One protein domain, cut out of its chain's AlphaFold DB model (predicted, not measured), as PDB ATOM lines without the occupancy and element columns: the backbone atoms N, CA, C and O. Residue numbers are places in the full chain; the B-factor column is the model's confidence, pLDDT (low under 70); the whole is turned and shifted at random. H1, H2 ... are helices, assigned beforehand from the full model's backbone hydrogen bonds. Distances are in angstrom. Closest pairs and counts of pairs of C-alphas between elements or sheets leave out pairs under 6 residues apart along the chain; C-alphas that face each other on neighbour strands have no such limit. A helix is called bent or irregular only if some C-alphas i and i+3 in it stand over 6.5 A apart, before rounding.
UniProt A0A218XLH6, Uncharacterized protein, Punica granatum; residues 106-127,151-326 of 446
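Overview. This is residues 106 to 127 and 151 to 326 of the 446 residues of an uncharacterized protein of Punica granatum (UniProt A0A218XLH6). A long helical hairpin of bent H5 and H6 makes the longest axis, and H7 folds back along the second part of H6, with short H4 packed on H5a and the first residues of H7. H2 crosses H5b and reaches away from the hairpin as an arm, with H1 on its first half; H3 folds back at its other end, and residues 247 to 255 stick out at the hairpin's tip. The printed part has 198 residues with eight named helices, H1 to H8 in chain order, and no named strand: the class is all helix. It is only just compact, close to loose, with a radius of gyration of the C-alphas of 19.7 A, and elongated, spanning 69 by 40 by 39 A.

Along the chain. H5, residues 208 to 247, was assigned as one helix by its hydrogen bonds but is bent: C-alphas 222 and 225 are 7.1 A apart. Its arms are H5a, residues 208 to 222, 20.8 A long, and H5b, residues 225 to 247, 31.8 A. H6, residues 258 to 293, is 51.7 A long, from C-alpha 258 at (24.336, -66.227, -11.238). H7, residues 296 to 317, measures 30.4 A, with a kink of 29 degrees near residue 309. H2, residues 151 to 181, measures 44.5 A. H1, residues 109 to 127, begins at (39.421, -52.925, -50.098), measures 26.9 A and has a kink of 25 degrees near residue 121. H3 is residues 184 to 190, H4 residues 194 to 202, and H8 residues 320 to 324, ending at (31.762, -48.499, -8.668).

Arrangement. H5 is the hub, touching four other helices. Its arms stand at a steep tilt of 40 degrees. H5b and H6 form a hairpin at a shallow tilt of 14 degrees, closest at C-alphas 235 and 269, 6.0 A. H6 and H7 form another, at 32 degrees, only just shallow; C-alphas 283 and 307 are closest, 3.9 A. H4 touches H7 residues 296 to 301 alone, C-alphas 195 and 297 being closest at 4.6 A. H2 touches H5b at a steep tilt of 61 degrees, closest at C-alphas 171 and 229, 5.0 A. H1 touches H2, closest at C-alphas 119 and 157, 5.3 A, and is apart from H6. Every O i to N i+4 pair is within hydrogen-bond range in H2, H4, H5b and H6; the counts are 13 of 15 in H1, 2 of 3 in H3, 10 of 11 in H5a, 16 of 18 in H7 and 0 of 1 in H8, where 1 of 2 O i to N i+3 pairs is within range.

Size, cuts and confidence. The C-alphas of Arg 205 and Leu 253 are farthest apart, 69.1 A. Residues 128 to 150 are not printed; C-alphas 127 and 151 are 12.2 A apart across this cut. Of the links printed whole, none is long. Mean pLDDT of the printed part is 83.6, and it is under 70 at residues 106, 249 to 256 and 319 to 326.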
ATOM      1  N   ALA A 106      32.784 -51.171 -44.746       60.56
ATOM      2  CA  ALA A 106      33.868 -51.776 -43.975       60.56
ATOM      3  C   ALA A 106      34.688 -52.790 -44.795       60.56
ATOM      4  O   ALA A 106      35.869 -52.967 -44.527       60.56
ATOM      5  N   PHE A 107      34.068 -53.417 -45.797       72.06
ATOM      6  CA  PHE A 107      34.679 -54.397 -46.695       72.06
ATOM      7  C   PHE A 107      35.208 -53.764 -47.987       72.06
ATOM      8  O   PHE A 107      35.696 -54.471 -48.866       72.06
ATOM      9  N   GLU A 108      35.136 -52.435 -48.129       75.50
ATOM     10  CA  GLU A 108      35.864 -51.759 -49.199       75.50
ATOM     11  C   GLU A 108      37.356 -52.045 -49.032       75.50
ATOM     12  O   GLU A 108      37.903 -51.842 -47.949       75.50
ATOM     13  N   ILE A 109      38.020 -52.468 -50.111       76.50
ATOM     14  CA  ILE A 109      39.421 -52.925 -50.098       76.50
ATOM     15  C   ILE A 109      40.326 -51.940 -49.349       76.50
ATOM     16  O   ILE A 109      41.138 -52.348 -48.528       76.50
ATOM     17  N   ARG A 110      40.145 -50.630 -49.566       72.06
ATOM     18  CA  ARG A 110      40.931 -49.584 -48.893       72.06
ATOM     19  C   ARG A 110      40.665 -49.511 -47.387       72.06
ATOM     20  O   ARG A 110      41.608 -49.383 -46.615       72.06
ATOM     21  N   ALA A 111      39.400 -49.567 -46.973       73.00
ATOM     22  CA  ALA A 111      39.027 -49.500 -45.563       73.00
ATOM     23  C   ALA A 111      39.476 -50.765 -44.824       73.00
ATOM     24  O   ALA A 111      40.140 -50.661 -43.796       73.00
ATOM     25  N   PHE A 112      39.192 -51.931 -45.405       74.94
ATOM     26  CA  PHE A 112      39.566 -53.232 -44.868       74.94
ATOM     27  C   PHE A 112      41.088 -53.421 -44.789       74.94
ATOM     28  O   PHE A 112      41.597 -53.924 -43.787       74.94
ATOM     29  N   ALA A 113      41.838 -52.981 -45.807       75.50
ATOM     30  CA  ALA A 113      43.299 -53.045 -45.796       75.50
ATOM     31  C   ALA A 113      43.900 -52.152 -44.705       75.50
ATOM     32  O   ALA A 113      44.803 -52.588 -44.000       75.50
ATOM     33  N   LEU A 114      43.378 -50.936 -44.512       76.62
ATOM     34  CA  LEU A 114      43.861 -50.031 -43.466       76.62
ATOM     35  C   LEU A 114      43.541 -50.540 -42.058       76.62
ATOM     36  O   LEU A 114      44.400 -50.455 -41.182       76.62
ATOM     37  N   THR A 115      42.344 -51.087 -41.824       76.12
ATOM     38  CA  THR A 115      41.999 -51.699 -40.527       76.12
ATOM     39  C   THR A 115      42.830 -52.950 -40.264       76.12
ATOM     40  O   THR A 115      43.307 -53.143 -39.146       76.12
ATOM     41  N   SER A 116      43.064 -53.766 -41.296       76.81
ATOM     42  CA  SER A 116      43.920 -54.953 -41.200       76.81
ATOM     43  C   SER A 116      45.352 -54.558 -40.874       76.81
ATOM     44  O   SER A 116      45.882 -54.998 -39.859       76.81
ATOM     45  N   LEU A 117      45.948 -53.659 -41.661       81.50
ATOM     46  CA  LEU A 117      47.300 -53.152 -41.448       81.50
ATOM     47  C   LEU A 117      47.460 -52.562 -40.044       81.50
ATOM     48  O   LEU A 117      48.381 -52.932 -39.326       81.50
ATOM     49  N   ARG A 118      46.537 -51.690 -39.624       79.19
ATOM     50  CA  ARG A 118      46.546 -51.097 -38.281       79.19
ATOM     51  C   ARG A 118      46.492 -52.162 -37.186       79.19
ATOM     52  O   ARG A 118      47.230 -52.061 -36.212       79.19
ATOM     53  N   SER A 119      45.629 -53.164 -37.341       78.06
ATOM     54  CA  SER A 119      45.484 -54.249 -36.367       78.06
ATOM     55  C   SER A 119      46.739 -55.113 -36.303       78.06
ATOM     56  O   SER A 119      47.195 -55.433 -35.213       78.06
ATOM     57  N   PHE A 120      47.333 -55.458 -37.448       80.44
ATOM     58  CA  PHE A 120      48.595 -56.194 -37.494       80.44
ATOM     59  C   PHE A 120      49.723 -55.404 -36.832       80.44
ATOM     60  O   PHE A 120      50.367 -55.928 -35.929       80.44
ATOM     61  N   LEU A 121      49.901 -54.130 -37.187       80.75
ATOM     62  CA  LEU A 121      50.921 -53.280 -36.571       80.75
ATOM     63  C   LEU A 121      50.758 -53.207 -35.049       80.75
ATOM     64  O   LEU A 121      51.735 -53.358 -34.334       80.75
ATOM     65  N   LEU A 122      49.536 -53.067 -34.533       77.94
ATOM     66  CA  LEU A 122      49.303 -52.973 -33.090       77.94
ATOM     67  C   LEU A 122      49.766 -54.213 -32.301       77.94
ATOM     68  O   LEU A 122      50.189 -54.068 -31.159       77.94
ATOM     69  N   TYR A 123      49.685 -55.415 -32.880       80.19
ATOM     70  CA  TYR A 123      50.073 -56.654 -32.187       80.19
ATOM     71  C   TYR A 123      51.476 -57.154 -32.528       80.19
ATOM     72  O   TYR A 123      52.025 -57.929 -31.751       80.19
ATOM     73  N   TYR A 124      52.047 -56.729 -33.657       80.12
ATOM     74  CA  TYR A 124      53.404 -57.100 -34.063       80.12
ATOM     75  C   TYR A 124      54.455 -56.056 -33.667       80.12
ATOM     76  O   TYR A 124      55.598 -56.430 -33.447       80.12
ATOM     77  N   LEU A 125      54.096 -54.774 -33.519       76.25
ATOM     78  CA  LEU A 125      55.043 -53.727 -33.112       76.25
ATOM     79  C   LEU A 125      55.667 -53.977 -31.725       76.25
ATOM     80  O   LEU A 125      56.872 -53.799 -31.617       76.25
ATOM     81  N   PRO A 126      54.932 -54.477 -30.708       75.56
ATOM     82  CA  PRO A 126      55.541 -54.852 -29.429       75.56
ATOM     83  C   PRO A 126      56.533 -56.025 -29.511       75.56
ATOM     84  O   PRO A 126      57.283 -56.240 -28.574       75.56
ATOM     85  N   LEU A 127      56.531 -56.805 -30.600       70.06
ATOM     86  CA  LEU A 127      57.520 -57.871 -30.839       70.06
ATOM     87  C   LEU A 127      58.769 -57.351 -31.560       70.06
ATOM     88  O   LEU A 127      59.752 -58.070 -31.682       70.06
ATOM     89  N   VAL A 151      51.840 -66.892 -33.838       82.94
ATOM     90  CA  VAL A 151      50.454 -67.370 -33.977       82.94
ATOM     91  C   VAL A 151      49.523 -66.644 -33.007       82.94
ATOM     92  O   VAL A 151      48.376 -66.333 -33.350       82.94
ATOM     93  N   VAL A 152      49.984 -66.337 -31.796       82.50
ATOM     94  CA  VAL A 152      49.195 -65.594 -30.798       82.50
ATOM     95  C   VAL A 152      48.891 -64.146 -31.235       82.50
ATOM     96  O   VAL A 152      47.713 -63.765 -31.203       82.50
ATOM     97  N   PRO A 153      49.871 -63.336 -31.684       83.12
ATOM     98  CA  PRO A 153      49.652 -62.016 -32.280       83.12
ATOM     99  C   PRO A 153      48.708 -62.058 -33.481       83.12
ATOM    100  O   PRO A 153      47.798 -61.231 -33.568       83.12
ATOM    101  N   PHE A 154      48.842 -63.065 -34.350       80.75
ATOM    102  CA  PHE A 154      47.938 -63.277 -35.480       80.75
ATOM    103  C   PHE A 154      46.491 -63.531 -35.028       80.75
ATOM    104  O   PHE A 154      45.549 -62.890 -35.493       80.75
ATOM    105  N   LYS A 155      46.272 -64.423 -34.054       85.00
ATOM    106  CA  LYS A 155      44.928 -64.666 -33.499       85.00
ATOM    107  C   LYS A 155      44.335 -63.399 -32.872       85.00
ATOM    108  O   LYS A 155      43.128 -63.166 -32.984       85.00
ATOM    109  N   LYS A 156      45.158 -62.583 -32.205       83.31
ATOM    110  CA  LYS A 156      44.739 -61.296 -31.627       83.31
ATOM    111  C   LYS A 156      44.380 -60.279 -32.715       83.31
ATOM    112  O   LYS A 156      43.323 -59.655 -32.608       83.31
ATOM    113  N   SER A 157      45.177 -60.173 -33.780       81.94
ATOM    114  CA  SER A 157      44.905 -59.259 -34.893       81.94
ATOM    115  C   SER A 157      43.615 -59.628 -35.621       81.94
ATOM    116  O   SER A 157      42.776 -58.757 -35.835       81.94
ATOM    117  N   VAL A 158      43.369 -60.912 -35.890       85.00
ATOM    118  CA  VAL A 158      42.114 -61.377 -36.508       85.00
ATOM    119  C   VAL A 158      40.904 -61.023 -35.642       85.00
ATOM    120  O   VAL A 158      39.923 -60.472 -36.145       85.00
ATOM    121  N   LYS A 159      40.969 -61.270 -34.326       84.56
ATOM    122  CA  LYS A 159      39.890 -60.891 -33.396       84.56
ATOM    123  C   LYS A 159      39.627 -59.382 -33.413       84.56
ATOM    124  O   LYS A 159      38.466 -58.970 -33.392       84.56
ATOM    125  N   GLN A 160      40.679 -58.570 -33.478       84.19
ATOM    126  CA  GLN A 160      40.560 -57.115 -33.551       84.19
ATOM    127  C   GLN A 160      39.943 -56.655 -34.877       84.19
ATOM    128  O   GLN A 160      39.015 -55.850 -34.857       84.19
ATOM    129  N   ILE A 161      40.368 -57.221 -36.010       82.94
ATOM    130  CA  ILE A 161      39.813 -56.912 -37.338       82.94
ATOM    131  C   ILE A 161      38.317 -57.223 -37.380       82.94
ATOM    132  O   ILE A 161      37.522 -56.393 -37.830       82.94
ATOM    133  N   ILE A 162      37.907 -58.389 -36.870       86.69
ATOM    134  CA  ILE A 162      36.490 -58.774 -36.799       86.69
ATOM    135  C   ILE A 162      35.712 -57.777 -35.936       86.69
ATOM    136  O   ILE A 162      34.637 -57.316 -36.335       86.69
ATOM    137  N   ARG A 163      36.259 -57.396 -34.776       87.12
ATOM    138  CA  ARG A 163      35.628 -56.425 -33.875       87.12
ATOM    139  C   ARG A 163      35.466 -55.059 -34.541       87.12
ATOM    140  O   ARG A 163      34.367 -54.513 -34.515       87.12
ATOM    141  N   GLU A 164      36.513 -54.515 -35.154       84.06
ATOM    142  CA  GLU A 164      36.469 -53.213 -35.833       84.06
ATOM    143  C   GLU A 164      35.501 -53.226 -37.021       84.06
ATOM    144  O   GLU A 164      34.684 -52.313 -37.171       84.06
ATOM    145  N   THR A 165      35.509 -54.300 -37.811       85.00
ATOM    146  CA  THR A 165      34.569 -54.496 -38.926       85.00
ATOM    147  C   THR A 165      33.124 -54.532 -38.426       85.00
ATOM    148  O   THR A 165      32.242 -53.882 -39.000       85.00
ATOM    149  N   THR A 166      32.875 -55.221 -37.309       87.69
ATOM    150  CA  THR A 166      31.560 -55.243 -36.651       87.69
ATOM    151  C   THR A 166      31.159 -53.839 -36.190       87.69
ATOM    152  O   THR A 166      30.052 -53.397 -36.472       87.69
ATOM    153  N   VAL A 167      32.061 -53.060 -35.585       88.81
ATOM    154  CA  VAL A 167      31.758 -51.676 -35.169       88.81
ATOM    155  C   VAL A 167      31.414 -50.783 -36.364       88.81
ATOM    156  O   VAL A 167      30.435 -50.031 -36.313       88.81
ATOM    157  N   VAL A 168      32.175 -50.859 -37.458       85.75
ATOM    158  CA  VAL A 168      31.909 -50.049 -38.658       85.75
ATOM    159  C   VAL A 168      30.574 -50.441 -39.290       85.75
ATOM    160  O   VAL A 168      29.798 -49.556 -39.654       85.75
ATOM    161  N   THR A 169      30.270 -51.735 -39.391       88.00
ATOM    162  CA  THR A 169      28.983 -52.210 -39.929       88.00
ATOM    163  C   THR A 169      27.811 -51.810 -39.031       88.00
ATOM    164  O   THR A 169      26.845 -51.231 -39.533       88.00
ATOM    165  N   THR A 170      27.914 -51.975 -37.707       90.12
ATOM    166  CA  THR A 170      26.910 -51.489 -36.741       90.12
ATOM    167  C   THR A 170      26.694 -49.983 -36.877       90.12
ATOM    168  O   THR A 170      25.551 -49.530 -36.916       90.12
ATOM    169  N   ARG A 171      27.758 -49.189 -37.051       90.12
ATOM    170  CA  ARG A 171      27.635 -47.748 -37.315       90.12
ATOM    171  C   ARG A 171      26.818 -47.468 -38.578       90.12
ATOM    172  O   ARG A 171      25.964 -46.587 -38.541       90.12
ATOM    173  N   ARG A 172      27.034 -48.195 -39.682       88.06
ATOM    174  CA  ARG A 172      26.242 -48.014 -40.919       88.06
ATOM    175  C   ARG A 172      24.770 -48.346 -40.724       88.06
ATOM    176  O   ARG A 172      23.916 -47.661 -41.285       88.06
ATOM    177  N   VAL A 173      24.470 -49.359 -39.916       89.62
ATOM    178  CA  VAL A 173      23.092 -49.685 -39.531       89.62
ATOM    179  C   VAL A 173      22.487 -48.543 -38.714       89.62
ATOM    180  O   VAL A 173      21.415 -48.054 -39.066       89.62
ATOM    181  N   LEU A 174      23.194 -48.039 -37.698       91.06
ATOM    182  CA  LEU A 174      22.735 -46.904 -36.888       91.06
ATOM    183  C   LEU A 174      22.539 -45.623 -37.716       91.06
ATOM    184  O   LEU A 174      21.583 -44.891 -37.479       91.06
ATOM    185  N   GLU A 175      23.396 -45.354 -38.704       88.81
ATOM    186  CA  GLU A 175      23.242 -44.226 -39.635       88.81
ATOM    187  C   GLU A 175      21.932 -44.335 -40.438       88.81
ATOM    188  O   GLU A 175      21.208 -43.348 -40.570       88.81
ATOM    189  N   ARG A 176      21.578 -45.533 -40.917       88.19
ATOM    190  CA  ARG A 176      20.314 -45.775 -41.639       88.19
ATOM    191  C   ARG A 176      19.101 -45.674 -40.725       88.19
ATOM    192  O   ARG A 176      18.130 -45.015 -41.086       88.19
ATOM    193  N   LEU A 177      19.178 -46.260 -39.530       88.62
ATOM    194  CA  LEU A 177      18.128 -46.135 -38.518       88.62
ATOM    195  C   LEU A 177      17.908 -44.666 -38.135       88.62
ATOM    196  O   LEU A 177      16.766 -44.228 -38.030       88.62
ATOM    197  N   ALA A 178      18.976 -43.875 -38.006       89.69
ATOM    198  CA  ALA A 178      18.870 -42.453 -37.694       89.69
ATOM    199  C   ALA A 178      18.123 -41.659 -38.780       89.69
ATOM    200  O   ALA A 178      17.394 -40.728 -38.447       89.69
ATOM    201  N   VAL A 179      18.273 -42.023 -40.057       89.00
ATOM    202  CA  VAL A 179      17.541 -41.393 -41.172       89.00
ATOM    203  C   VAL A 179      16.068 -41.808 -41.204       89.00
ATOM    204  O   VAL A 179      15.220 -40.997 -41.565       89.00
ATOM    205  N   ILE A 180      15.757 -43.052 -40.835       86.88
ATOM    206  CA  ILE A 180      14.386 -43.583 -40.872       86.88
ATOM    207  C   ILE A 180      13.567 -43.095 -39.671       86.88
ATOM    208  O   ILE A 180      12.429 -42.664 -39.838       86.88
ATOM    209  N   TYR A 181      14.136 -43.169 -38.467       88.81
ATOM    210  CA  TYR A 181      13.388 -43.008 -37.217       88.81
ATOM    211  C   TYR A 181      13.503 -41.623 -36.584       88.81
ATOM    212  O   TYR A 181      12.666 -41.256 -35.764       88.81
ATOM    213  N   VAL A 182      14.529 -40.842 -36.926       87.50
ATOM    214  CA  VAL A 182      14.736 -39.518 -36.334       87.50
ATOM    215  C   VAL A 182      14.359 -38.441 -37.347       87.50
ATOM    216  O   VAL A 182      14.499 -38.623 -38.552       87.50
ATOM    217  N   SER A 183      13.898 -37.281 -36.866       87.19
ATOM    218  CA  SER A 183      13.625 -36.134 -37.739       87.19
ATOM    219  C   SER A 183      14.808 -35.839 -38.671       87.19
ATOM    220  O   SER A 183      15.967 -35.849 -38.245       87.19
ATOM    221  N   GLN A 184      14.515 -35.483 -39.925       82.06
ATOM    222  CA  GLN A 184      15.513 -35.157 -40.954       82.06
ATOM    223  C   GLN A 184      16.569 -34.153 -40.453       82.06
ATOM    224  O   GLN A 184      17.767 -34.285 -40.712       82.06
ATOM    225  N   ARG A 185      16.138 -33.164 -39.655       83.31
ATOM    226  CA  ARG A 185      17.012 -32.146 -39.048       83.31
ATOM    227  C   ARG A 185      18.001 -32.735 -38.044       83.31
ATOM    228  O   ARG A 185      19.113 -32.217 -37.908       83.31
ATOM    229  N   MET A 186      17.596 -33.748 -37.287       84.56
ATOM    230  CA  MET A 186      18.467 -34.422 -36.331       84.56
ATOM    231  C   MET A 186      19.370 -35.433 -37.033       84.56
ATOM    232  O   MET A 186      20.571 -35.419 -36.771       84.56
ATOM    233  N   ALA A 187      18.835 -36.213 -37.977       86.56
ATOM    234  CA  ALA A 187      19.613 -37.127 -38.810       86.56
ATOM    235  C   ALA A 187      20.786 -36.391 -39.477       86.56
ATOM    236  O   ALA A 187      21.936 -36.798 -39.337       86.56
ATOM    237  N   TRP A 188      20.540 -35.211 -40.057       85.25
ATOM    238  CA  TRP A 188      21.594 -34.364 -40.627       85.25
ATOM    239  C   TRP A 188      22.667 -33.917 -39.619       85.25
ATOM    240  O   TRP A 188      23.832 -33.730 -39.969       85.25
ATOM    241  N   LYS A 189      22.294 -33.691 -38.356       89.62
ATOM    242  CA  LYS A 189      23.257 -33.312 -37.312       89.62
ATOM    243  C   LYS A 189      24.104 -34.502 -36.862       89.62
ATOM    244  O   LYS A 189      25.255 -34.273 -36.497       89.62
ATOM    245  N   LEU A 190      23.536 -35.707 -36.869       89.19
ATOM    246  CA  LEU A 190      24.202 -36.951 -36.481       89.19
ATOM    247  C   LEU A 190      25.111 -37.494 -37.590       89.19
ATOM    248  O   LEU A 190      26.213 -37.943 -37.312       89.19
ATOM    249  N   LEU A 191      24.688 -37.395 -38.851       87.69
ATOM    250  CA  LEU A 191      25.437 -37.860 -40.027       87.69
ATOM    251  C   LEU A 191      26.317 -36.752 -40.633       87.69
ATOM    252  O   LEU A 191      26.687 -36.787 -41.806       87.69
ATOM    253  N   LYS A 192      26.625 -35.715 -39.852       86.81
ATOM    254  CA  LYS A 192      27.286 -34.524 -40.375       86.81
ATOM    255  C   LYS A 192      28.750 -34.795 -40.721       86.81
ATOM    256  O   LYS A 192      29.502 -35.280 -39.882       86.81
ATOM    257  N   ASP A 193      29.187 -34.333 -41.893       86.81
ATOM    258  CA  ASP A 193      30.612 -34.205 -42.222       86.81
ATOM    259  C   ASP A 193      31.247 -33.105 -41.345       86.81
ATOM    260  O   ASP A 193      31.079 -31.895 -41.572       86.81
ATOM    261  N   VAL A 194      31.897 -33.543 -40.263       89.38
ATOM    262  CA  VAL A 194      32.479 -32.670 -39.239       89.38
ATOM    263  C   VAL A 194      33.667 -31.859 -39.786       89.38
ATOM    264  O   VAL A 194      33.615 -30.634 -39.615       89.38
ATOM    265  N   PRO A 195      34.655 -32.439 -40.510       88.88
ATOM    266  CA  PRO A 195      35.776 -31.669 -41.061       88.88
ATOM    267  C   PRO A 195      35.328 -30.553 -42.004       88.88
ATOM    268  O   PRO A 195      35.728 -29.394 -41.848       88.88
ATOM    269  N   LYS A 196      34.412 -30.845 -42.938       89.12
ATOM    270  CA  LYS A 196      33.862 -29.810 -43.834       89.12
ATOM    271  C   LYS A 196      33.042 -28.774 -43.069       89.12
ATOM    272  O   LYS A 196      33.001 -27.597 -43.435       89.12
ATOM    273  N   SER A 197      32.368 -29.173 -41.987       89.31
ATOM    274  CA  SER A 197      31.678 -28.221 -41.114       89.31
ATOM    275  C   SER A 197      32.638 -27.302 -40.357       89.31
ATOM    276  O   SER A 197      32.205 -26.192 -40.041       89.31
ATOM    277  N   ALA A 198      33.853 -27.739 -40.023       91.06
ATOM    278  CA  ALA A 198      34.855 -26.908 -39.356       91.06
ATOM    279  C   ALA A 198      35.360 -25.808 -40.300       91.06
ATOM    280  O   ALA A 198      35.278 -24.634 -39.944       91.06
ATOM    281  N   ILE A 199      35.701 -26.156 -41.550       91.75
ATOM    282  CA  ILE A 199      36.085 -25.183 -42.596       91.75
ATOM    283  C   ILE A 199      35.000 -24.107 -42.778       91.75
ATOM    284  O   ILE A 199      35.265 -22.911 -42.703       91.75
ATOM    285  N   ARG A 200      33.731 -24.508 -42.942       91.75
ATOM    286  CA  ARG A 200      32.623 -23.542 -43.117       91.75
ATOM    287  C   ARG A 200      32.381 -22.639 -41.904       91.75
ATOM    288  O   ARG A 200      31.641 -21.659 -42.005       91.75
ATOM    289  N   LYS A 201      32.882 -23.013 -40.727       91.94
ATOM    290  CA  LYS A 201      32.770 -22.214 -39.501       91.94
ATOM    291  C   LYS A 201      33.969 -21.299 -39.312       91.94
ATOM    292  O   LYS A 201      33.757 -20.196 -38.823       91.94
ATOM    293  N   SER A 202      35.167 -21.721 -39.716       90.88
ATOM    294  CA  SER A 202      36.368 -20.883 -39.637       90.88
ATOM    295  C   SER A 202      36.256 -19.683 -40.577       90.88
ATOM    296  O   SER A 202      36.581 -18.564 -40.196       90.88
ATOM    297  N   GLN A 203      35.650 -19.875 -41.753       92.62
ATOM    298  CA  GLN A 203      35.375 -18.806 -42.721       92.62
ATOM    299  C   GLN A 203      34.472 -17.681 -42.185       92.62
ATOM    300  O   GLN A 203      34.454 -16.594 -42.746       92.62
ATOM    301  N   ARG A 204      33.735 -17.910 -41.090       91.06
ATOM    302  CA  ARG A 204      32.830 -16.912 -40.490       91.06
ATOM    303  C   ARG A 204      33.533 -15.939 -39.543       91.06
ATOM    304  O   ARG A 204      32.837 -15.144 -38.924       91.06
ATOM    305  N   ARG A 205      34.860 -16.049 -39.387       88.81
ATOM    306  CA  ARG A 205      35.693 -15.173 -38.540       88.81
ATOM    307  C   ARG A 205      35.114 -14.971 -37.133       88.81
ATOM    308  O   ARG A 205      35.003 -13.863 -36.631       88.81
ATOM    309  N   LEU A 206      34.690 -16.074 -36.519       89.81
ATOM    310  CA  LEU A 206      34.155 -16.075 -35.159       89.81
ATOM    311  C   LEU A 206      35.302 -15.947 -34.144       89.81
ATOM    312  O   LEU A 206      36.387 -16.459 -34.423       89.81
ATOM    313  N   PRO A 207      35.052 -15.389 -32.945       93.06
ATOM    314  CA  PRO A 207      36.014 -15.445 -31.848       93.06
ATOM    315  C   PRO A 207      36.459 -16.886 -31.563       93.06
ATOM    316  O   PRO A 207      35.637 -17.808 -31.613       93.06
ATOM    317  N   SER A 208      37.738 -17.085 -31.232       88.69
ATOM    318  CA  SER A 208      38.372 -18.412 -31.147       88.69
ATOM    319  C   SER A 208      37.638 -19.384 -30.217       88.69
ATOM    320  O   SER A 208      37.377 -20.523 -30.602       88.69
ATOM    321  N   LEU A 209      37.205 -18.926 -29.036       88.88
ATOM    322  CA  LEU A 209      36.446 -19.751 -28.085       88.88
ATOM    323  C   LEU A 209      35.056 -20.132 -28.618       88.88
ATOM    324  O   LEU A 209      34.620 -21.277 -28.490       88.88
ATOM    325  N   VAL A 210      34.368 -19.198 -29.280       92.31
ATOM    326  CA  VAL A 210      33.049 -19.440 -29.888       92.31
ATOM    327  C   VAL A 210      33.169 -20.415 -31.058       92.31
ATOM    328  O   VAL A 210      32.309 -21.283 -31.246       92.31
ATOM    329  N   TYR A 211      34.231 -20.288 -31.851       92.12
ATOM    330  CA  TYR A 211      34.554 -21.218 -32.922       92.12
ATOM    331  C   TYR A 211      34.826 -22.623 -32.370       92.12
ATOM    332  O   TYR A 211      34.144 -23.564 -32.789       92.12
ATOM    333  N   MET A 212      35.719 -22.745 -31.383       91.12
ATOM    334  CA  MET A 212      36.050 -23.998 -30.698       91.12
ATOM    335  C   MET A 212      34.791 -24.686 -30.162       91.12
ATOM    336  O   MET A 212      34.481 -25.806 -30.571       91.12
ATOM    337  N   TRP A 213      33.991 -23.986 -29.351       92.44
ATOM    338  CA  TRP A 213      32.737 -24.507 -28.796       92.44
ATOM    339  C   TRP A 213      31.771 -24.996 -29.882       92.44
ATOM    340  O   TRP A 213      31.179 -26.079 -29.795       92.44
ATOM    341  N   ARG A 214      31.613 -24.214 -30.958       91.31
ATOM    342  CA  ARG A 214      30.752 -24.601 -32.078       91.31
ATOM    343  C   ARG A 214      31.286 -25.846 -32.770       91.31
ATOM    344  O   ARG A 214      30.455 -26.659 -33.183       91.31
ATOM    345  N   VAL A 215      32.596 -25.972 -32.989       92.94
ATOM    346  CA  VAL A 215      33.217 -27.157 -33.605       92.94
ATOM    347  C   VAL A 215      33.011 -28.373 -32.710       92.94
ATOM    348  O   VAL A 215      32.405 -29.332 -33.192       92.94
ATOM    349  N   SER A 216      33.339 -28.288 -31.420       92.00
ATOM    350  CA  SER A 216      33.104 -29.347 -30.430       92.00
ATOM    351  C   SER A 216      31.659 -29.837 -30.448       92.00
ATOM    352  O   SER A 216      31.399 -31.013 -30.681       92.00
ATOM    353  N   ARG A 217      30.673 -28.931 -30.383       93.88
ATOM    354  CA  ARG A 217      29.248 -29.305 -30.440       93.88
ATOM    355  C   ARG A 217      28.854 -30.039 -31.728       93.88
ATOM    356  O   ARG A 217      27.917 -30.839 -31.717       93.88
ATOM    357  N   THR A 218      29.492 -29.741 -32.863       91.88
ATOM    358  CA  THR A 218      29.256 -30.517 -34.093       91.88
ATOM    359  C   THR A 218      29.980 -31.845 -34.108       91.88
ATOM    360  O   THR A 218      29.391 -32.802 -34.597       91.88
ATOM    361  N   THR A 219      31.193 -31.912 -33.565       92.50
ATOM    362  CA  THR A 219      31.940 -33.162 -33.434       92.50
ATOM    363  C   THR A 219      31.200 -34.125 -32.523       92.50
ATOM    364  O   THR A 219      30.945 -35.243 -32.940       92.50
ATOM    365  N   PHE A 220      30.736 -33.669 -31.356       93.19
ATOM    366  CA  PHE A 220      29.942 -34.475 -30.429       93.19
ATOM    367  C   PHE A 220      28.774 -35.176 -31.136       93.19
ATOM    368  O   PHE A 220      28.604 -36.385 -31.038       93.19
ATOM    369  N   ARG A 221      27.991 -34.429 -31.926       92.31
ATOM    370  CA  ARG A 221      26.848 -34.995 -32.660       92.31
ATOM    371  C   ARG A 221      27.273 -35.909 -33.807       92.31
ATOM    372  O   ARG A 221      26.666 -36.956 -33.979       92.31
ATOM    373  N   GLY A 222      28.299 -35.521 -34.567       87.94
ATOM    374  CA  GLY A 222      28.804 -36.301 -35.700       87.94
ATOM    375  C   GLY A 222      29.541 -37.584 -35.298       87.94
ATOM    376  O   GLY A 222      29.612 -38.523 -36.086       87.94
ATOM    377  N   HIS A 223      30.077 -37.637 -34.077       89.75
ATOM    378  CA  HIS A 223      30.812 -38.786 -33.543       89.75
ATOM    379  C   HIS A 223      29.927 -39.731 -32.713       89.75
ATOM    380  O   HIS A 223      30.276 -40.897 -32.537       89.75
ATOM    381  N   LEU A 224      28.754 -39.265 -32.261       92.56
ATOM    382  CA  LEU A 224      27.844 -40.008 -31.383       92.56
ATOM    383  C   LEU A 224      27.499 -41.406 -31.914       92.56
ATOM    384  O   LEU A 224      27.602 -42.376 -31.174       92.56
ATOM    385  N   LEU A 225      27.126 -41.525 -33.194       90.50
ATOM    386  CA  LEU A 225      26.758 -42.821 -33.785       90.50
ATOM    387  C   LEU A 225      27.944 -43.793 -33.865       90.50
ATOM    388  O   LEU A 225      27.750 -45.000 -33.759       90.50
ATOM    389  N   GLY A 226      29.168 -43.281 -34.037       89.19
ATOM    390  CA  GLY A 226      30.379 -44.104 -34.037       89.19
ATOM    391  C   GLY A 226      30.684 -44.670 -32.651       89.19
ATOM    392  O   GLY A 226      30.911 -45.870 -32.514       89.19
ATOM    393  N   VAL A 227      30.605 -43.826 -31.619       90.88
ATOM    394  CA  VAL A 227      30.794 -44.252 -30.221       90.88
ATOM    395  C   VAL A 227      29.679 -45.198 -29.781       90.88
ATOM    396  O   VAL A 227      29.959 -46.229 -29.179       90.88
ATOM    397  N   ALA A 228      28.425 -44.906 -30.141       92.50
ATOM    398  CA  ALA A 228      27.291 -45.778 -29.852       92.50
ATOM    399  C   ALA A 228      27.460 -47.165 -30.490       92.50
ATOM    400  O   ALA A 228      27.225 -48.169 -29.828       92.50
ATOM    401  N   ALA A 229      27.928 -47.243 -31.741       93.62
ATOM    402  CA  ALA A 229      28.226 -48.523 -32.382       93.62
ATOM    403  C   ALA A 229      29.310 -49.307 -31.628       93.62
ATOM    404  O   ALA A 229      29.148 -50.500 -31.383       93.62
ATOM    405  N   SER A 230      30.388 -48.632 -31.217       89.69
ATOM    406  CA  SER A 230      31.460 -49.249 -30.429       89.69
ATOM    407  C   SER A 230      30.954 -49.780 -29.086       89.69
ATOM    408  O   SER A 230      31.298 -50.896 -28.697       89.69
ATOM    409  N   TRP A 231      30.092 -49.018 -28.411       93.94
ATOM    410  CA  TRP A 231      29.456 -49.420 -27.159       93.94
ATOM    411  C   TRP A 231      28.542 -50.641 -27.344       93.94
ATOM    412  O   TRP A 231      28.694 -51.612 -26.608       93.94
ATOM    413  N   ILE A 232      27.668 -50.644 -28.362       94.25
ATOM    414  CA  ILE A 232      26.767 -51.775 -28.660       94.25
ATOM    415  C   ILE A 232      27.564 -53.059 -28.896       94.25
ATOM    416  O   ILE A 232      27.226 -54.098 -28.335       94.25
ATOM    417  N   VAL A 233      28.627 -52.999 -29.702       93.06
ATOM    418  CA  VAL A 233      29.449 -54.181 -30.001       93.06
ATOM    419  C   VAL A 233      30.160 -54.685 -28.748       93.06
ATOM    420  O   VAL A 233      30.190 -55.887 -28.508       93.06
ATOM    421  N   GLN A 234      30.707 -53.789 -27.923       92.31
ATOM    422  CA  GLN A 234      31.403 -54.173 -26.692       92.31
ATOM    423  C   GLN A 234      30.466 -54.804 -25.666       92.31
ATOM    424  O   GLN A 234      30.727 -55.916 -25.208       92.31
ATOM    425  N   VAL A 235      29.353 -54.134 -25.365       92.62
ATOM    426  CA  VAL A 235      28.331 -54.664 -24.460       92.62
ATOM    427  C   VAL A 235      27.778 -55.977 -25.007       92.62
ATOM    428  O   VAL A 235      27.673 -56.941 -24.260       92.62
ATOM    429  N   GLY A 236      27.522 -56.067 -26.315       90.81
ATOM    430  CA  GLY A 236      27.066 -57.294 -26.964       90.81
ATOM    431  C   GLY A 236      28.036 -58.467 -26.795       90.81
ATOM    432  O   GLY A 236      27.592 -59.574 -26.502       90.81
ATOM    433  N   ILE A 237      29.349 -58.240 -26.912       89.75
ATOM    434  CA  ILE A 237      30.373 -59.276 -26.685       89.75
ATOM    435  C   ILE A 237      30.389 -59.726 -25.218       89.75
ATOM    436  O   ILE A 237      30.452 -60.928 -24.948       89.75
ATOM    437  N   ASP A 238      30.335 -58.789 -24.271       87.94
ATOM    438  CA  ASP A 238      30.350 -59.109 -22.840       87.94
ATOM    439  C   ASP A 238      29.071 -59.833 -22.404       87.94
ATOM    440  O   ASP A 238      29.138 -60.829 -21.677       87.94
ATOM    441  N   THR A 239      27.912 -59.396 -22.902       88.94
ATOM    442  CA  THR A 239      26.626 -60.067 -22.693       88.94
ATOM    443  C   THR A 239      26.615 -61.448 -23.342       88.94
ATOM    444  O   THR A 239      26.195 -62.403 -22.700       88.94
ATOM    445  N   TYR A 240      27.123 -61.596 -24.569       89.25
ATOM    446  CA  TYR A 240      27.229 -62.903 -25.219       89.25
ATOM    447  C   TYR A 240      28.100 -63.862 -24.407       89.25
ATOM    448  O   TYR A 240      27.713 -65.007 -24.207       89.25
ATOM    449  N   ARG A 241      29.246 -63.402 -23.886       87.75
ATOM    450  CA  ARG A 241      30.118 -64.239 -23.050       87.75
ATOM    451  C   ARG A 241      29.413 -64.689 -21.772       87.75
ATOM    452  O   ARG A 241      29.542 -65.847 -21.403       87.75
ATOM    453  N   PHE A 242      28.657 -63.793 -21.140       85.19
ATOM    454  CA  PHE A 242      27.838 -64.102 -19.968       85.19
ATOM    455  C   PHE A 242      26.745 -65.135 -20.278       85.19
ATOM    456  O   PHE A 242      26.629 -66.143 -19.585       85.19
ATOM    457  N   LEU A 243      25.985 -64.933 -21.355       85.25
ATOM    458  CA  LEU A 243      24.950 -65.880 -21.772       85.25
ATOM    459  C   LEU A 243      25.560 -67.231 -22.163       85.25
ATOM    460  O   LEU A 243      25.076 -68.270 -21.732       85.25
ATOM    461  N   SER A 244      26.661 -67.227 -22.914       84.00
ATOM    462  CA  SER A 244      27.368 -68.442 -23.319       84.00
ATOM    463  C   SER A 244      27.854 -69.249 -22.118       84.00
ATOM    464  O   SER A 244      27.729 -70.465 -22.145       84.00
ATOM    465  N   SER A 245      28.361 -68.613 -21.061       81.19
ATOM    466  CA  SER A 245      28.750 -69.328 -19.836       81.19
ATOM    467  C   SER A 245      27.568 -69.880 -19.035       81.19
ATOM    468  O   SER A 245      27.742 -70.852 -18.316       81.19
ATOM    469  N   ILE A 246      26.375 -69.287 -19.162       80.06
ATOM    470  CA  ILE A 246      25.157 -69.797 -18.513       80.06
ATOM    471  C   ILE A 246      24.593 -70.998 -19.283       80.06
ATOM    472  O   ILE A 246      24.157 -71.969 -18.674       80.06
ATOM    473  N   PHE A 247      24.582 -70.931 -20.617       78.25
ATOM    474  CA  PHE A 247      23.992 -71.969 -21.474       78.25
ATOM    475  C   PHE A 247      24.946 -73.119 -21.811       78.25
ATOM    476  O   PHE A 247      24.493 -74.198 -22.184       78.25
ATOM    477  N   SER A 248      26.254 -72.912 -21.673       72.44
ATOM    478  CA  SER A 248      27.272 -73.957 -21.752       72.44
ATOM    479  C   SER A 248      27.976 -74.070 -20.403       72.44
ATOM    480  O   SER A 248      29.131 -73.648 -20.302       72.44
ATOM    481  N   PRO A 249      27.307 -74.603 -19.360       61.97
ATOM    482  CA  PRO A 249      28.003 -74.968 -18.141       61.97
ATOM    483  C   PRO A 249      28.991 -76.063 -18.533       61.97
ATOM    484  O   PRO A 249      28.604 -77.197 -18.820       61.97
ATOM    485  N   SER A 250      30.266 -75.702 -18.661       53.88
ATOM    486  CA  SER A 250      31.325 -76.685 -18.808       53.88
ATOM    487  C   SER A 250      31.197 -77.636 -17.629       53.88
ATOM    488  O   SER A 250      31.162 -77.209 -16.476       53.88
ATOM    489  N   SER A 251      31.051 -78.910 -17.956       54.16
ATOM    490  CA  SER A 251      31.116 -80.039 -17.049       54.16
ATOM    491  C   SER A 251      32.410 -79.972 -16.243       54.16
ATOM    492  O   SER A 251      33.426 -80.456 -16.717       54.16
ATOM    493  N   GLU A 252      32.377 -79.292 -15.100       47.28
ATOM    494  CA  GLU A 252      33.213 -79.474 -13.911       47.28
ATOM    495  C   GLU A 252      32.867 -78.365 -12.904       47.28
ATOM    496  O   GLU A 252      33.241 -77.208 -13.054       47.28
ATOM    497  N   LEU A 253      32.045 -78.748 -11.924       50.59
ATOM    498  CA  LEU A 253      31.973 -78.245 -10.546       50.59
ATOM    499  C   LEU A 253      32.557 -76.846 -10.265       50.59
ATOM    500  O   LEU A 253      33.575 -76.706  -9.596       50.59
ATOM    501  N   GLU A 254      31.805 -75.806 -10.610       51.81
ATOM    502  CA  GLU A 254      31.714 -74.618  -9.764       51.81
ATOM    503  C   GLU A 254      30.315 -74.024  -9.967       51.81
ATOM    504  O   GLU A 254      30.002 -73.499 -11.036       51.81
ATOM    505  N   GLU A 255      29.426 -74.151  -8.973       54.09
ATOM    506  CA  GLU A 255      28.153 -73.419  -8.948       54.09
ATOM    507  C   GLU A 255      28.463 -71.922  -8.788       54.09
ATOM    508  O   GLU A 255      28.354 -71.331  -7.711       54.09
ATOM    509  N   VAL A 256      28.916 -71.289  -9.870       59.34
ATOM    510  CA  VAL A 256      29.101 -69.846  -9.907       59.34
ATOM    511  C   VAL A 256      27.715 -69.231  -9.811       59.34
ATOM    512  O   VAL A 256      26.923 -69.257 -10.752       59.34
ATOM    513  N   GLU A 257      27.420 -68.686  -8.636       71.19
ATOM    514  CA  GLU A 257      26.136 -68.070  -8.337       71.19
ATOM    515  C   GLU A 257      25.805 -67.004  -9.407       71.19
ATOM    516  O   GLU A 257      26.572 -66.042  -9.581       71.19
ATOM    517  N   PRO A 258      24.667 -67.115 -10.120       74.44
ATOM    518  CA  PRO A 258      24.336 -66.227 -11.238       74.44
ATOM    519  C   PRO A 258      24.275 -64.752 -10.811       74.44
ATOM    520  O   PRO A 258      24.541 -63.847 -11.604       74.44
ATOM    521  N   SER A 259      24.005 -64.498  -9.524       74.88
ATOM    522  CA  SER A 259      24.015 -63.172  -8.904       74.88
ATOM    523  C   SER A 259      25.410 -62.517  -8.918       74.88
ATOM    524  O   SER A 259      25.531 -61.320  -9.200       74.88
ATOM    525  N   LYS A 260      26.482 -63.283  -8.672       81.31
ATOM    526  CA  LYS A 260      27.874 -62.802  -8.703       81.31
ATOM    527  C   LYS A 260      28.302 -62.505 -10.131       81.31
ATOM    528  O   LYS A 260      28.902 -61.464 -10.402       81.31
ATOM    529  N   GLN A 261      27.930 -63.373 -11.061       80.00
ATOM    530  CA  GLN A 261      28.277 -63.205 -12.462       80.00
ATOM    531  C   GLN A 261      27.536 -62.020 -13.111       80.00
ATOM    532  O   GLN A 261      28.138 -61.252 -13.866       80.00
ATOM    533  N   ALA A 262      26.271 -61.791 -12.741       82.12
ATOM    534  CA  ALA A 262      25.516 -60.603 -13.143       82.12
ATOM    535  C   ALA A 262      26.144 -59.306 -12.602       82.12
ATOM    536  O   ALA A 262      26.245 -58.320 -13.337       82.12
ATOM    537  N   LYS A 263      26.644 -59.303 -11.355       83.25
ATOM    538  CA  LYS A 263      27.404 -58.165 -10.801       83.25
ATOM    539  C   LYS A 263      28.674 -57.884 -11.609       83.25
ATOM    540  O   LYS A 263      28.964 -56.724 -11.895       83.25
ATOM    541  N   ILE A 264      29.408 -58.919 -12.021       84.38
ATOM    542  CA  ILE A 264      30.609 -58.775 -12.864       84.38
ATOM    543  C   ILE A 264      30.249 -58.193 -14.237       84.38
ATOM    544  O   ILE A 264      30.937 -57.285 -14.712       84.38
ATOM    545  N   LEU A 265      29.169 -58.668 -14.867       85.88
ATOM    546  CA  LEU A 265      28.684 -58.105 -16.130       85.88
ATOM    547  C   LEU A 265      28.298 -56.630 -15.963       85.88
ATOM    548  O   LEU A 265      28.722 -55.799 -16.763       85.88
ATOM    549  N   GLY A 266      27.570 -56.288 -14.896       82.38
ATOM    550  CA  GLY A 266      27.205 -54.907 -14.575       82.38
ATOM    551  C   GLY A 266      28.424 -53.989 -14.458       82.38
ATOM    552  O   GLY A 266      28.454 -52.933 -15.091       82.38
ATOM    553  N   LYS A 267      29.475 -54.423 -13.746       84.94
ATOM    554  CA  LYS A 267      30.744 -53.679 -13.645       84.94
ATOM    555  C   LYS A 267      31.412 -53.476 -15.011       84.94
ATOM    556  O   LYS A 267      31.871 -52.375 -15.310       84.94
ATOM    557  N   LYS A 268      31.432 -54.503 -15.870       85.75
ATOM    558  CA  LYS A 268      32.004 -54.410 -17.230       85.75
ATOM    559  C   LYS A 268      31.226 -53.458 -18.134       85.75
ATOM    560  O   LYS A 268      31.833 -52.632 -18.817       85.75
ATOM    561  N   VAL A 269      29.895 -53.535 -18.115       87.56
ATOM    562  CA  VAL A 269      29.023 -52.637 -18.888       87.56
ATOM    563  C   VAL A 269      29.180 -51.197 -18.406       87.56
ATOM    564  O   VAL A 269      29.291 -50.285 -19.228       87.56
ATOM    565  N   PHE A 270      29.258 -50.982 -17.092       86.12
ATOM    566  CA  PHE A 270      29.493 -49.664 -16.509       86.12
ATOM    567  C   PHE A 270      30.841 -49.075 -16.942       86.12
ATOM    568  O   PHE A 270      30.864 -47.992 -17.527       86.12
ATOM    569  N   GLY A 271      31.943 -49.814 -16.767       83.69
ATOM    570  CA  GLY A 271      33.272 -49.366 -17.204       83.69
ATOM    571  C   GLY A 271      33.328 -49.085 -18.710       83.69
ATOM    572  O   GLY A 271      33.835 -48.054 -19.148       83.69
ATOM    573  N   THR A 272      32.709 -49.941 -19.525       86.31
ATOM    574  CA  THR A 272      32.594 -49.716 -20.977       86.31
ATOM    575  C   THR A 272      31.820 -48.437 -21.299       86.31
ATOM    576  O   THR A 272      32.211 -47.682 -22.192       86.31
ATOM    577  N   THR A 273      30.746 -48.159 -20.562       88.50
ATOM    578  CA  THR A 273      29.923 -46.956 -20.740       88.50
ATOM    579  C   THR A 273      30.704 -45.692 -20.394       88.50
ATOM    580  O   THR A 273      30.683 -44.743 -21.178       88.50
ATOM    581  N   ILE A 274      31.452 -45.689 -19.285       86.94
ATOM    582  CA  ILE A 274      32.311 -44.557 -18.907       86.94
ATOM    583  C   ILE A 274      33.391 -44.331 -19.962       86.94
ATOM    584  O   ILE A 274      33.555 -43.203 -20.426       86.94
ATOM    585  N   ARG A 275      34.092 -45.384 -20.399       86.62
ATOM    586  CA  ARG A 275      35.139 -45.267 -21.429       86.62
ATOM    587  C   ARG A 275      34.596 -44.717 -22.743       86.62
ATOM    588  O   ARG A 275      35.202 -43.816 -23.314       86.62
ATOM    589  N   CYS A 276      33.445 -45.208 -23.201       88.75
ATOM    590  CA  CYS A 276      32.792 -44.692 -24.409       88.75
ATOM    591  C   CYS A 276      32.348 -43.231 -24.229       88.75
ATOM    592  O   CYS A 276      32.559 -42.406 -25.115       88.75
ATOM    593  N   GLY A 277      31.774 -42.885 -23.073       88.50
ATOM    594  CA  GLY A 277      31.397 -41.510 -22.741       88.50
ATOM    595  C   GLY A 277      32.596 -40.561 -22.745       88.50
ATOM    596  O   GLY A 277      32.533 -39.488 -23.346       88.50
ATOM    597  N   ALA A 278      33.712 -40.979 -22.151       87.69
ATOM    598  CA  ALA A 278      34.953 -40.220 -22.158       87.69
ATOM    599  C   ALA A 278      35.519 -40.066 -23.571       87.69
ATOM    600  O   ALA A 278      35.808 -38.942 -23.969       87.69
ATOM    601  N   SER A 279      35.595 -41.139 -24.363       90.31
ATOM    602  CA  SER A 279      36.004 -41.063 -25.775       90.31
ATOM    603  C   SER A 279      35.183 -40.010 -26.534       90.31
ATOM    604  O   SER A 279      35.754 -39.136 -27.184       90.31
ATOM    605  N   LEU A 280      33.856 -39.980 -26.359       90.88
ATOM    606  CA  LEU A 280      32.992 -38.988 -27.005       90.88
ATOM    607  C   LEU A 280      33.275 -37.544 -26.554       90.88
ATOM    608  O   LEU A 280      33.310 -36.627 -27.384       90.88
ATOM    609  N   VAL A 281      33.448 -37.325 -25.247       92.00
ATOM    610  CA  VAL A 281      33.715 -35.996 -24.673       92.00
ATOM    611  C   VAL A 281      35.089 -35.493 -25.105       92.00
ATOM    612  O   VAL A 281      35.190 -34.389 -25.648       92.00
ATOM    613  N   PHE A 282      36.131 -36.303 -24.934       92.00
ATOM    614  CA  PHE A 282      37.497 -35.935 -25.287       92.00
ATOM    615  C   PHE A 282      37.672 -35.790 -26.801       92.00
ATOM    616  O   PHE A 282      38.305 -34.826 -27.227       92.00
ATOM    617  N   ALA A 283      37.040 -36.626 -27.633       91.00
ATOM    618  CA  ALA A 283      37.009 -36.426 -29.086       91.00
ATOM    619  C   ALA A 283      36.374 -35.078 -29.464       91.00
ATOM    620  O   ALA A 283      36.871 -34.360 -30.334       91.00
ATOM    621  N   SER A 284      35.288 -34.688 -28.791       93.44
ATOM    622  CA  SER A 284      34.616 -33.402 -29.011       93.44
ATOM    623  C   SER A 284      35.478 -32.203 -28.592       93.44
ATOM    624  O   SER A 284      35.593 -31.230 -29.348       93.44
ATOM    625  N   VAL A 285      36.094 -32.256 -27.410       92.88
ATOM    626  CA  VAL A 285      36.984 -31.195 -26.903       92.88
ATOM    627  C   VAL A 285      38.242 -31.097 -27.765       92.88
ATOM    628  O   VAL A 285      38.548 -30.023 -28.284       92.88
ATOM    629  N   GLY A 286      38.906 -32.228 -28.012       92.25
ATOM    630  CA  GLY A 286      40.106 -32.323 -28.837       92.25
ATOM    631  C   GLY A 286      39.873 -31.825 -30.260       92.25
ATOM    632  O   GLY A 286      40.678 -31.061 -30.781       92.25
ATOM    633  N   ALA A 287      38.735 -32.145 -30.878       92.75
ATOM    634  CA  ALA A 287      38.385 -31.622 -32.196       92.75
ATOM    635  C   ALA A 287      38.203 -30.098 -32.222       92.75
ATOM    636  O   ALA A 287      38.530 -29.462 -33.222       92.75
ATOM    637  N   GLY A 288      37.653 -29.511 -31.155       91.88
ATOM    638  CA  GLY A 288      37.513 -28.061 -31.032       91.88
ATOM    639  C   GLY A 288      38.867 -27.370 -30.913       91.88
ATOM    640  O   GLY A 288      39.135 -26.436 -31.668       91.88
ATOM    641  N   LEU A 289      39.711 -27.852 -29.997       93.62
ATOM    642  CA  LEU A 289      41.066 -27.338 -29.769       93.62
ATOM    643  C   LEU A 289      41.942 -27.510 -31.013       93.62
ATOM    644  O   LEU A 289      42.529 -26.549 -31.505       93.62
ATOM    645  N   GLY A 290      41.964 -28.714 -31.582       91.62
ATOM    646  CA  GLY A 290      42.751 -29.026 -32.769       91.62
ATOM    647  C   GLY A 290      42.357 -28.164 -33.965       91.62
ATOM    648  O   GLY A 290      43.226 -27.657 -34.668       91.62
ATOM    649  N   ALA A 291      41.060 -27.917 -34.175       93.06
ATOM    650  CA  ALA A 291      40.588 -27.057 -35.261       93.06
ATOM    651  C   ALA A 291      40.927 -25.570 -35.077       93.06
ATOM    652  O   ALA A 291      40.848 -24.828 -36.057       93.06
ATOM    653  N   ALA A 292      41.202 -25.131 -33.842       91.25
ATOM    654  CA  ALA A 292      41.569 -23.755 -33.511       91.25
ATOM    655  C   ALA A 292      43.083 -23.510 -33.620       91.25
ATOM    656  O   ALA A 292      43.482 -22.410 -33.986       91.25
ATOM    657  N   ILE A 293      43.904 -24.524 -33.326       90.94
ATOM    658  CA  ILE A 293      45.374 -24.430 -33.337       90.94
ATOM    659  C   ILE A 293      45.948 -24.756 -34.723       90.94
ATOM    660  O   ILE A 293      46.871 -24.099 -35.194       90.94
ATOM    661  N   LEU A 294      45.405 -25.777 -35.390       90.44
ATOM    662  CA  LEU A 294      45.876 -26.251 -36.692       90.44
ATOM    663  C   LEU A 294      44.901 -25.856 -37.809       90.44
ATOM    664  O   LEU A 294      43.835 -25.285 -37.576       90.44
ATOM    665  N   ARG A 295      45.238 -26.212 -39.058       90.88
ATOM    666  CA  ARG A 295      44.333 -26.028 -40.207       90.88
ATOM    667  C   ARG A 295      42.944 -26.617 -39.889       90.88
ATOM    668  O   ARG A 295      42.885 -27.791 -39.531       90.88
ATOM    669  N   PRO A 296      41.828 -25.885 -40.085       89.69
ATOM    670  CA  PRO A 296      40.501 -26.249 -39.571       89.69
ATOM    671  C   PRO A 296      40.035 -27.692 -39.805       89.69
ATOM    672  O   PRO A 296      39.462 -28.297 -38.906       89.69
ATOM    673  N   SER A 297      40.253 -28.259 -40.995       88.94
ATOM    674  CA  SER A 297      39.872 -29.647 -41.297       88.94
ATOM    675  C   SER A 297      40.817 -30.668 -40.676       88.94
ATOM    676  O   SER A 297      40.365 -31.603 -40.019       88.94
ATOM    677  N   LEU A 298      42.121 -30.483 -40.884       87.94
ATOM    678  CA  LEU A 298      43.153 -31.395 -40.406       87.94
ATOM    679  C   LEU A 298      43.207 -31.399 -38.875       87.94
ATOM    680  O   LEU A 298      43.169 -32.454 -38.259       87.94
ATOM    681  N   GLY A 299      43.201 -30.216 -38.268       89.38
ATOM    682  CA  GLY A 299      43.172 -30.023 -36.827       89.38
ATOM    683  C   GLY A 299      41.936 -30.611 -36.165       89.38
ATOM    684  O   GLY A 299      42.048 -31.255 -35.127       89.38
ATOM    685  N   GLN A 300      40.761 -30.460 -36.787       94.25
ATOM    686  CA  GLN A 300      39.545 -31.107 -36.301       94.25
ATOM    687  C   GLN A 300      39.696 -32.630 -36.298       94.25
ATOM    688  O   GLN A 300      39.339 -33.266 -35.307       94.25
ATOM    689  N   TRP A 301      40.188 -33.209 -37.397       88.62
ATOM    690  CA  TRP A 301      40.332 -34.658 -37.546       88.62
ATOM    691  C   TRP A 301      41.378 -35.234 -36.585       88.62
ATOM    692  O   TRP A 301      41.060 -36.166 -35.847       88.62
ATOM    693  N   ILE A 302      42.572 -34.632 -36.521       86.94
ATOM    694  CA  ILE A 302      43.650 -35.034 -35.603       86.94
ATOM    695  C   ILE A 302      43.182 -34.900 -34.156       86.94
ATOM    696  O   ILE A 302      43.249 -35.860 -33.396       86.94
ATOM    697  N   GLY A 303      42.651 -33.736 -33.775       88.31
ATOM    698  CA  GLY A 303      42.198 -33.495 -32.409       88.31
ATOM    699  C   GLY A 303      41.062 -34.429 -31.985       88.31
ATOM    700  O   GLY A 303      41.021 -34.869 -30.838       88.31
ATOM    701  N   CYS A 304      40.170 -34.786 -32.913       91.12
ATOM    702  CA  CYS A 304      39.135 -35.790 -32.676       91.12
ATOM    703  C   CYS A 304      39.743 -37.168 -32.398       91.12
ATOM    704  O   CYS A 304      39.354 -37.803 -31.427       91.12
ATOM    705  N   ALA A 305      40.691 -37.614 -33.228       87.25
ATOM    706  CA  ALA A 305      41.331 -38.921 -33.085       87.25
ATOM    707  C   ALA A 305      42.160 -39.024 -31.796       87.25
ATOM    708  O   ALA A 305      42.066 -40.019 -31.083       87.25
ATOM    709  N   VAL A 306      42.924 -37.977 -31.464       88.44
ATOM    710  CA  VAL A 306      43.696 -37.898 -30.214       88.44
ATOM    711  C   VAL A 306      42.766 -37.940 -29.005       88.44
ATOM    712  O   VAL A 306      43.016 -38.688 -28.066       88.44
ATOM    713  N   GLY A 307      41.668 -37.183 -29.034       85.00
ATOM    714  CA  GLY A 307      40.683 -37.195 -27.955       85.00
ATOM    715  C   GLY A 307      39.963 -38.539 -27.802       85.00
ATOM    716  O   GLY A 307      39.759 -38.997 -26.682       85.00
ATOM    717  N   ASP A 308      39.617 -39.192 -28.913       87.06
ATOM    718  CA  ASP A 308      38.950 -40.500 -28.923       87.06
ATOM    719  C   ASP A 308      39.828 -41.599 -28.303       87.06
ATOM    720  O   ASP A 308      39.351 -42.404 -27.504       87.06
ATOM    721  N   LEU A 309      41.131 -41.587 -28.608       84.69
ATOM    722  CA  LEU A 309      42.108 -42.516 -28.034       84.69
ATOM    723  C   LEU A 309      42.476 -42.158 -26.587       84.69
ATOM    724  O   LEU A 309      42.593 -43.043 -25.742       84.69
ATOM    725  N   GLY A 310      42.643 -40.868 -26.292       81.75
ATOM    726  CA  GLY A 310      43.072 -40.384 -24.980       81.75
ATOM    727  C   GLY A 310      41.994 -40.493 -23.903       81.75
ATOM    728  O   GLY A 310      42.311 -40.789 -22.753       81.75
ATOM    729  N   GLY A 311      40.717 -40.309 -24.252       85.50
ATOM    730  CA  GLY A 311      39.615 -40.314 -23.286       85.50
ATOM    731  C   GLY A 311      39.530 -41.594 -22.439       85.50
ATOM    732  O   GLY A 311      39.549 -41.501 -21.210       85.50
ATOM    733  N   PRO A 312      39.484 -42.794 -23.049       85.19
ATOM    734  CA  PRO A 312      39.487 -44.058 -22.313       85.19
ATOM    735  C   PRO A 312      40.748 -44.280 -21.466       85.19
ATOM    736  O   PRO A 312      40.655 -44.848 -20.376       85.19
ATOM    737  N   ILE A 313      41.914 -43.822 -21.937       83.81
ATOM    738  CA  ILE A 313      43.184 -43.940 -21.203       83.81
ATOM    739  C   ILE A 313      43.116 -43.103 -19.925       83.81
ATOM    740  O   ILE A 313      43.396 -43.623 -18.851       83.81
ATOM    741  N   ILE A 314      42.650 -41.854 -20.019       81.69
ATOM    742  CA  ILE A 314      42.490 -40.947 -18.872       81.69
ATOM    743  C   ILE A 314      41.524 -41.528 -17.831       81.69
ATOM    744  O   ILE A 314      41.794 -41.489 -16.636       81.69
ATOM    745  N   VAL A 315      40.401 -42.106 -18.262       80.56
ATOM    746  CA  VAL A 315      39.455 -42.771 -17.343       80.56
ATOM    747  C   VAL A 315      40.116 -43.926 -16.592       80.56
ATOM    748  O   VAL A 315      39.893 -44.095 -15.389       80.56
ATOM    749  N   THR A 316      40.932 -44.702 -17.302       79.88
ATOM    750  CA  THR A 316      41.622 -45.870 -16.752       79.88
ATOM    751  C   THR A 316      42.712 -45.447 -15.765       79.88
ATOM    752  O   THR A 316      42.788 -46.002 -14.670       79.88
ATOM    753  N   THR A 317      43.511 -44.427 -16.096       76.81
ATOM    754  CA  THR A 317      44.568 -43.904 -15.210       76.81
ATOM    755  C   THR A 317      43.996 -43.232 -13.967       76.81
ATOM    756  O   THR A 317      44.510 -43.435 -12.869       76.81
ATOM    757  N   LEU A 318      42.885 -42.505 -14.103       73.88
ATOM    758  CA  LEU A 318      42.185 -41.875 -12.981       73.88
ATOM    759  C   LEU A 318      41.394 -42.874 -12.119       73.88
ATOM    760  O   LEU A 318      40.737 -42.460 -11.163       73.88
ATOM    761  N   LYS A 319      41.430 -44.179 -12.439       68.44
ATOM    762  CA  LYS A 319      40.669 -45.242 -11.759       68.44
ATOM    763  C   LYS A 319      39.185 -44.885 -11.585       68.44
ATOM    764  O   LYS A 319      38.554 -45.298 -10.615       68.44
ATOM    765  N   ILE A 320      38.594 -44.149 -12.529       60.69
ATOM    766  CA  ILE A 320      37.171 -43.773 -12.457       60.69
ATOM    767  C   ILE A 320      36.292 -45.030 -12.568       60.69
ATOM    768  O   ILE A 320      35.234 -45.109 -11.951       60.69
ATOM    769  N   ASP A 321      36.776 -46.075 -13.242       53.69
ATOM    770  CA  ASP A 321      36.114 -47.383 -13.285       53.69
ATOM    771  C   ASP A 321      36.030 -48.054 -11.890       53.69
ATOM    772  O   ASP A 321      35.116 -48.838 -11.640       53.69
ATOM    773  N   SER A 322      36.929 -47.705 -10.954       54.19
ATOM    774  CA  SER A 322      36.948 -48.197  -9.561       54.19
ATOM    775  C   SER A 322      35.955 -47.459  -8.652       54.19
ATOM    776  O   SER A 322      35.675 -47.915  -7.544       54.19
ATOM    777  N   PHE A 323      35.348 -46.357  -9.109       48.88
ATOM    778  CA  PHE A 323      34.330 -45.649  -8.325       48.88
ATOM    779  C   PHE A 323      33.087 -46.513  -8.062       48.88
ATOM    780  O   PHE A 323      32.382 -46.284  -7.088       48.88
ATOM    781  N   CYS A 324      32.844 -47.538  -8.887       46.12
ATOM    782  CA  CYS A 324      31.762 -48.499  -8.668       46.12
ATOM    783  C   CYS A 324      32.053 -49.499  -7.531       46.12
ATOM    784  O   CYS A 324      31.123 -50.145  -7.046       46.12
ATOM    785  N   ASP A 325      33.315 -49.630  -7.106       47.06
ATOM    786  CA  ASP A 325      33.719 -50.462  -5.964       47.06
ATOM    787  C   ASP A 325      33.699 -49.683  -4.644       47.06
ATOM    788  O   ASP A 325      33.585 -50.280  -3.574       47.06
ATOM    789  N   LYS A 326      33.752 -48.347  -4.700       41.97
ATOM    790  CA  LYS A 326      33.659 -47.498  -3.513       41.97
ATOM    791  C   LYS A 326      32.201 -47.169  -3.216       41.97
ATOM    792  O   LYS A 326      31.589 -46.310  -3.847       41.97
TER     793      LYS A 326